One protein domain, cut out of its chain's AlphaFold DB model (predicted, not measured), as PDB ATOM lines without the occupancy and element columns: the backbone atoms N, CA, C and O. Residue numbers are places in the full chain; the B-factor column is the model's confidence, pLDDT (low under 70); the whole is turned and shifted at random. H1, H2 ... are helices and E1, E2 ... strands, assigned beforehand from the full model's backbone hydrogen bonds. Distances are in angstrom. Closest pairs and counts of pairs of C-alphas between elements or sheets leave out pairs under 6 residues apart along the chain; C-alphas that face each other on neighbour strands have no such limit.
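This is residues 206 to 256 of the 272 residues of the protein "Type I-U CRISPR-associated protein Cas7" of Rhodothermaceae bacterium (UniProt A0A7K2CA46). With little regular structure, the printed part is an elongated run of loops with the hairpin E1 and E2 toward one end, short strand E3 paired with residues 206 to 207 at the other, and short helix H1 between. Of 51 printed residues, 18 are in named elements, in the order E1, E2, H1, E3, mixed in class; the sheet, E1 - E2, is antiparallel. It is only just compact, close to loose, with a radius of gyration of the C-alphas of 11.8 A, spanning 34 by 21 by 18 A.

E1, residues 219 to 222, begins at C-alpha (-8.623, -4.098, 36.859) and is 10.3 A long. E2, residues 225 to 231, is 15.4 A, H1, residues 245 to 248, 5.1 A, and E3, residues 253 to 255, 6.4 A, ending at C-alpha (-11.727, -26.533, 37.668).

E1 and E2 form an antiparallel hairpin at 150 degrees, with N 220 and O 230 2.9 A apart. H1's closest C-alpha pair with E1 is Ile 219 and Leu 245, 7.0 A. E2 and H1 are near each other; E3 is apart from E1 and E2. H1 is too short for an O i to N i+4 pair; its one O i to N i+3 pair is within range.

The farthest C-alphas, Leu 206 and Asp 236, are 34.6 A apart. The printed part has no cut; the E2 to H1 link is long. Residues 232 to 242 and 254 to 256 are under pLDDT 70.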
ATOM      1  N   LEU A 206     -17.423 -26.643  37.351       74.69
ATOM      2  CA  LEU A 206     -17.570 -25.198  37.356       74.69
ATOM      3  C   LEU A 206     -18.266 -24.816  38.654       74.69
ATOM      4  O   LEU A 206     -19.396 -25.249  38.890       74.69
ATOM      5  N   LYS A 207     -17.621 -24.012  39.503       72.81
ATOM      6  CA  LYS A 207     -18.371 -23.344  40.566       72.81
ATOM      7  C   LYS A 207     -19.033 -22.109  39.966       72.81
ATOM      8  O   LYS A 207     -18.345 -21.175  39.553       72.81
ATOM      9  N   GLY A 208     -20.362 -22.159  39.926       76.69
ATOM     10  CA  GLY A 208     -21.220 -21.088  39.444       76.69
ATOM     11  C   GLY A 208     -21.071 -19.812  40.262       76.69
ATOM     12  O   GLY A 208     -21.427 -19.822  41.439       76.69
ATOM     13  N   ASP A 209     -20.601 -18.724  39.652       81.94
ATOM     14  CA  ASP A 209     -20.866 -17.378  40.170       81.94
ATOM     15  C   ASP A 209     -22.201 -16.901  39.572       81.94
ATOM     16  O   ASP A 209     -22.285 -16.772  38.347       81.94
ATOM     17  N   PRO A 210     -23.254 -16.679  40.382       82.50
ATOM     18  CA  PRO A 210     -24.550 -16.227  39.880       82.50
ATOM     19  C   PRO A 210     -24.506 -14.817  39.282       82.50
ATOM     20  O   PRO A 210     -25.353 -14.494  38.453       82.50
ATOM     21  N   LEU A 211     -23.544 -13.981  39.684       86.06
ATOM     22  CA  LEU A 211     -23.344 -12.654  39.103       86.06
ATOM     23  C   LEU A 211     -22.473 -12.713  37.848       86.06
ATOM     24  O   LEU A 211     -22.648 -11.885  36.958       86.06
ATOM     25  N   ASN A 212     -21.561 -13.690  37.780       83.81
ATOM     26  CA  ASN A 212     -20.645 -13.940  36.665       83.81
ATOM     27  C   ASN A 212     -20.076 -12.655  36.043       83.81
ATOM     28  O   ASN A 212     -20.169 -12.443  34.830       83.81
ATOM     29  N   LEU A 213     -19.560 -11.770  36.896       83.62
ATOM     30  CA  LEU A 213     -19.189 -10.425  36.476       83.62
ATOM     31  C   LEU A 213     -18.073 -10.481  35.427       83.62
ATOM     32  O   LEU A 213     -17.083 -11.198  35.569       83.62
ATOM     33  N   ASN A 214     -18.226  -9.699  34.365       80.38
ATOM     34  CA  ASN A 214     -17.214  -9.526  33.339       80.38
ATOM     35  C   ASN A 214     -17.054  -8.037  33.020       80.38
ATOM     36  O   ASN A 214     -17.949  -7.227  33.245       80.38
ATOM     37  N   THR A 215     -15.863  -7.679  32.567       78.75
ATOM     38  CA  THR A 215     -15.521  -6.334  32.112       78.75
ATOM     39  C   THR A 215     -14.469  -6.472  31.026       78.75
ATOM     40  O   THR A 215     -13.591  -7.337  31.126       78.75
ATOM     41  N   ASP A 216     -14.560  -5.629  30.005       75.69
ATOM     42  CA  ASP A 216     -13.539  -5.537  28.962       75.69
ATOM     43  C   ASP A 216     -12.317  -4.741  29.453       75.69
ATOM     44  O   ASP A 216     -11.192  -4.969  29.001       75.69
ATOM     45  N   ASP A 217     -12.520  -3.853  30.431       77.12
ATOM     46  CA  ASP A 217     -11.463  -3.033  31.014       77.12
ATOM     47  C   ASP A 217     -10.644  -3.804  32.064       77.12
ATOM     48  O   ASP A 217     -11.219  -4.454  32.944       77.12
ATOM     49  N   PRO A 218      -9.300  -3.705  32.050       71.56
ATOM     50  CA  PRO A 218      -8.463  -4.347  33.054       71.56
ATOM     51  C   PRO A 218      -8.670  -3.718  34.435       71.56
ATOM     52  O   PRO A 218      -8.746  -2.493  34.578       71.56
ATOM     53  N   ILE A 219      -8.671  -4.560  35.469       77.50
ATOM     54  CA  ILE A 219      -8.623  -4.098  36.859       77.50
ATOM     55  C   ILE A 219      -7.177  -3.892  37.301       77.50
ATOM     56  O   ILE A 219      -6.273  -4.629  36.892       77.50
ATOM     57  N   THR A 220      -6.960  -2.891  38.148       75.69
ATOM     58  CA  THR A 220      -5.651  -2.606  38.747       75.69
ATOM     59  C   THR A 220      -5.703  -2.894  40.241       75.69
ATOM     60  O   THR A 220      -6.671  -2.545  40.911       75.69
ATOM     61  N   LEU A 221      -4.662  -3.562  40.740       73.94
ATOM     62  CA  LEU A 221      -4.553  -4.042  42.117       73.94
ATOM     63  C   LEU A 221      -3.280  -3.514  42.760       73.94
ATOM     64  O   LEU A 221      -2.228  -3.479  42.114       73.94
ATOM     65  N   ASN A 222      -3.369  -3.187  44.045       74.69
ATOM     66  CA  ASN A 222      -2.196  -2.998  44.880       74.69
ATOM     67  C   ASN A 222      -1.645  -4.383  45.286       74.69
ATOM     68  O   ASN A 222      -2.377  -5.161  45.894       74.69
ATOM     69  N   PRO A 223      -0.379  -4.729  44.982       75.12
ATOM     70  CA  PRO A 223       0.212  -5.995  45.424       75.12
ATOM     71  C   PRO A 223       0.200  -6.197  46.946       75.12
ATOM     72  O   PRO A 223       0.152  -7.342  47.393       75.12
ATOM     73  N   ASP A 224       0.218  -5.106  47.715       78.00
ATOM     74  CA  ASP A 224       0.232  -5.129  49.181       78.00
ATOM     75  C   ASP A 224      -1.182  -5.159  49.796       78.00
ATOM     76  O   ASP A 224      -1.336  -5.477  50.975       78.00
ATOM     77  N   ASP A 225      -2.217  -4.854  49.006       76.12
ATOM     78  CA  ASP A 225      -3.625  -4.904  49.414       76.12
ATOM     79  C   ASP A 225      -4.505  -5.366  48.245       76.12
ATOM     80  O   ASP A 225      -4.934  -4.582  47.398       76.12
ATOM     81  N   LEU A 226      -4.781  -6.670  48.213       78.94
ATOM     82  CA  LEU A 226      -5.604  -7.298  47.179       78.94
ATOM     83  C   LEU A 226      -7.114  -7.084  47.390       78.94
ATOM     84  O   LEU A 226      -7.903  -7.583  46.591       78.94
ATOM     85  N   ILE A 227      -7.536  -6.396  48.456       80.50
ATOM     86  CA  ILE A 227      -8.957  -6.159  48.749       80.50
ATOM     87  C   ILE A 227      -9.485  -4.984  47.919       80.50
ATOM     88  O   ILE A 227     -10.623  -5.021  47.451       80.50
ATOM     89  N   GLN A 228      -8.663  -3.954  47.715       79.38
ATOM     90  CA  GLN A 228      -9.021  -2.764  46.945       79.38
ATOM     91  C   GLN A 228      -8.610  -2.922  45.477       79.38
ATOM     92  O   GLN A 228      -7.469  -3.271  45.165       79.38
ATOM     93  N   TRP A 229      -9.535  -2.637  44.561       79.00
ATOM     94  CA  TRP A 229      -9.288  -2.676  43.122       79.00
ATOM     95  C   TRP A 229     -10.060  -1.581  42.394       79.00
ATOM     96  O   TRP A 229     -11.156  -1.194  42.794       79.00
ATOM     97  N   GLU A 230      -9.481  -1.097  41.298       76.31
ATOM     98  CA  GLU A 230     -10.077  -0.058  40.455       76.31
ATOM     99  C   GLU A 230     -10.209  -0.550  39.009       76.31
ATOM    100  O   GLU A 230      -9.303  -1.202  38.476       76.31
ATOM    101  N   ILE A 231     -11.335  -0.229  38.362       74.31
ATOM    102  CA  ILE A 231     -11.563  -0.500  36.934       74.31
ATOM    103  C   ILE A 231     -10.859   0.579  36.115       74.31
ATOM    104  O   ILE A 231     -11.111   1.766  36.312       74.31
ATOM    105  N   GLY A 232     -10.001   0.159  35.184       65.56
ATOM    106  CA  GLY A 232      -9.434   1.032  34.164       65.56
ATOM    107  C   GLY A 232      -8.508   2.116  34.713       65.56
ATOM    108  O   GLY A 232      -8.886   3.279  34.712       65.56
ATOM    109  N   LYS A 233      -7.282   1.749  35.129       57.97
ATOM    110  CA  LYS A 233      -6.148   2.678  35.369       57.97
ATOM    111  C   LYS A 233      -4.831   1.934  35.657       57.97
ATOM    112  O   LYS A 233      -4.284   1.991  36.752       57.97
ATOM    113  N   SER A 234      -4.236   1.277  34.655       52.03
ATOM    114  CA  SER A 234      -2.913   0.647  34.869       52.03
ATOM    115  C   SER A 234      -1.769   1.657  35.066       52.03
ATOM    116  O   SER A 234      -0.678   1.271  35.478       52.03
ATOM    117  N   LYS A 235      -1.992   2.947  34.765       50.94
ATOM    118  CA  LYS A 235      -0.939   3.977  34.741       50.94
ATOM    119  C   LYS A 235      -0.703   4.702  36.072       50.94
ATOM    120  O   LYS A 235       0.368   5.282  36.217       50.94
ATOM    121  N   ASP A 236      -1.629   4.625  37.030       53.00
ATOM    122  CA  ASP A 236      -1.568   5.443  38.256       53.00
ATOM    123  C   ASP A 236      -1.147   4.662  39.521       53.00
ATOM    124  O   ASP A 236      -0.846   5.274  40.545       53.00
ATOM    125  N   ILE A 237      -1.042   3.324  39.468       56.09
ATOM    126  CA  ILE A 237      -0.633   2.488  40.615       56.09
ATOM    127  C   ILE A 237       0.759   1.896  40.369       56.09
ATOM    128  O   ILE A 237       0.968   1.042  39.504       56.09
ATOM    129  N   LYS A 238       1.739   2.340  41.163       51.28
ATOM    130  CA  LYS A 238       3.139   1.904  41.073       51.28
ATOM    131  C   LYS A 238       3.249   0.406  41.402       51.28
ATOM    132  O   LYS A 238       3.178   0.022  42.561       51.28
ATOM    133  N   GLY A 239       3.435  -0.431  40.379       57.06
ATOM    134  CA  GLY A 239       3.568  -1.890  40.518       57.06
ATOM    135  C   GLY A 239       2.283  -2.698  40.285       57.06
ATOM    136  O   GLY A 239       2.324  -3.924  40.391       57.06
ATOM    137  N   GLY A 240       1.167  -2.049  39.933       61.28
ATOM    138  CA  GLY A 240      -0.085  -2.733  39.608       61.28
ATOM    139  C   GLY A 240       0.019  -3.535  38.306       61.28
ATOM    140  O   GLY A 240       0.455  -3.020  37.278       61.28
ATOM    141  N   LYS A 241      -0.382  -4.811  38.339       63.50
ATOM    142  CA  LYS A 241      -0.517  -5.648  37.135       63.50
ATOM    143  C   LYS A 241      -1.987  -5.690  36.708       63.50
ATOM    144  O   LYS A 241      -2.833  -5.877  37.583       63.50
ATOM    145  N   PRO A 242      -2.300  -5.558  35.406       67.00
ATOM    146  CA  PRO A 242      -3.665  -5.730  34.928       67.00
ATOM    147  C   PRO A 242      -4.118  -7.173  35.179       67.00
ATOM    148  O   PRO A 242      -3.393  -8.110  34.836       67.00
ATOM    149  N   LYS A 243      -5.300  -7.343  35.772       73.12
ATOM    150  CA  LYS A 243      -5.954  -8.646  35.970       73.12
ATOM    151  C   LYS A 243      -7.382  -8.640  35.431       73.12
ATOM    152  O   LYS A 243      -7.925  -7.583  35.111       73.12
ATOM    153  N   LYS A 244      -7.987  -9.824  35.333       79.31
ATOM    154  CA  LYS A 244      -9.426  -9.999  35.072       79.31
ATOM    155  C   LYS A 244     -10.208 -10.105  36.382       79.31
ATOM    156  O   LYS A 244      -9.687 -10.609  37.373       79.31
ATOM    157  N   LEU A 245     -11.488  -9.730  36.363       80.75
ATOM    158  CA  LEU A 245     -12.400  -9.914  37.506       80.75
ATOM    159  C   LEU A 245     -12.487 -11.380  37.966       80.75
ATOM    160  O   LEU A 245     -12.473 -11.651  39.166       80.75
ATOM    161  N   SER A 246     -12.456 -12.334  37.033       77.12
ATOM    162  CA  SER A 246     -12.451 -13.765  37.358       77.12
ATOM    163  C   SER A 246     -11.218 -14.192  38.165       77.12
ATOM    164  O   SER A 246     -11.314 -15.070  39.015       77.12
ATOM    165  N   GLU A 247     -10.063 -13.550  37.958       76.00
ATOM    166  CA  GLU A 247      -8.830 -13.808  38.723       76.00
ATOM    167  C   GLU A 247      -8.875 -13.213  40.141       76.00
ATOM    168  O   GLU A 247      -8.012 -13.519  40.963       76.00
ATOM    169  N   MET A 248      -9.884 -12.383  40.426       78.81
ATOM    170  CA  MET A 248     -10.212 -11.836  41.747       78.81
ATOM    171  C   MET A 248     -11.415 -12.531  42.395       78.81
ATOM    172  O   MET A 248     -11.888 -12.098  43.441       78.81
ATOM    173  N   GLY A 249     -11.917 -13.610  41.788       79.62
ATOM    174  CA  GLY A 249     -13.061 -14.361  42.304       79.62
ATOM    175  C   GLY A 249     -14.430 -13.781  41.938       79.62
ATOM    176  O   GLY A 249     -15.431 -14.240  42.480       79.62
ATOM    177  N   HIS A 250     -14.490 -12.813  41.018       83.62
ATOM    178  CA  HIS A 250     -15.723 -12.274  40.439       83.62
ATOM    179  C   HIS A 250     -15.965 -12.897  39.061       83.62
ATOM    180  O   HIS A 250     -15.702 -12.287  38.029       83.62
ATOM    181  N   GLY A 251     -16.376 -14.156  39.038       79.88
ATOM    182  CA  GLY A 251     -16.610 -14.907  37.815       79.88
ATOM    183  C   GLY A 251     -16.685 -16.398  38.090       79.88
ATOM    184  O   GLY A 251     -16.457 -16.860  39.211       79.88
ATOM    185  N   GLN A 252     -16.993 -17.173  37.053       83.06
ATOM    186  CA  GLN A 252     -16.961 -18.625  37.188       83.06
ATOM    187  C   GLN A 252     -15.588 -19.101  37.674       83.06
ATOM    188  O   GLN A 252     -14.557 -18.599  37.223       83.06
ATOM    189  N   VAL A 253     -15.579 -20.127  38.526       72.31
ATOM    190  CA  VAL A 253     -14.347 -20.819  38.923       72.31
ATOM    191  C   VAL A 253     -14.313 -22.169  38.207       72.31
ATOM    192  O   VAL A 253     -14.867 -23.149  38.722       72.31
ATOM    193  N   PRO A 254     -13.754 -22.231  36.984       69.12
ATOM    194  CA  PRO A 254     -13.557 -23.492  36.294       69.12
ATOM    195  C   PRO A 254     -12.444 -24.286  36.980       69.12
ATOM    196  O   PRO A 254     -11.328 -23.804  37.157       69.12
ATOM    197  N   PHE A 255     -12.733 -25.534  37.330       68.12
ATOM    198  CA  PHE A 255     -11.727 -26.533  37.668       68.12
ATOM    199  C   PHE A 255     -11.355 -27.261  36.374       68.12
ATOM    200  O   PHE A 255     -11.963 -28.271  36.016       68.12
ATOM    201  N   THR A 256     -10.413 -26.698  35.617       65.81
ATOM    202  CA  THR A 256      -9.986 -27.224  34.308       65.81
ATOM    203  C   THR A 256      -8.478 -27.436  34.248       65.81
ATOM    204  O   THR A 256      -7.719 -26.690  34.859       65.81
TER     205      THR A 256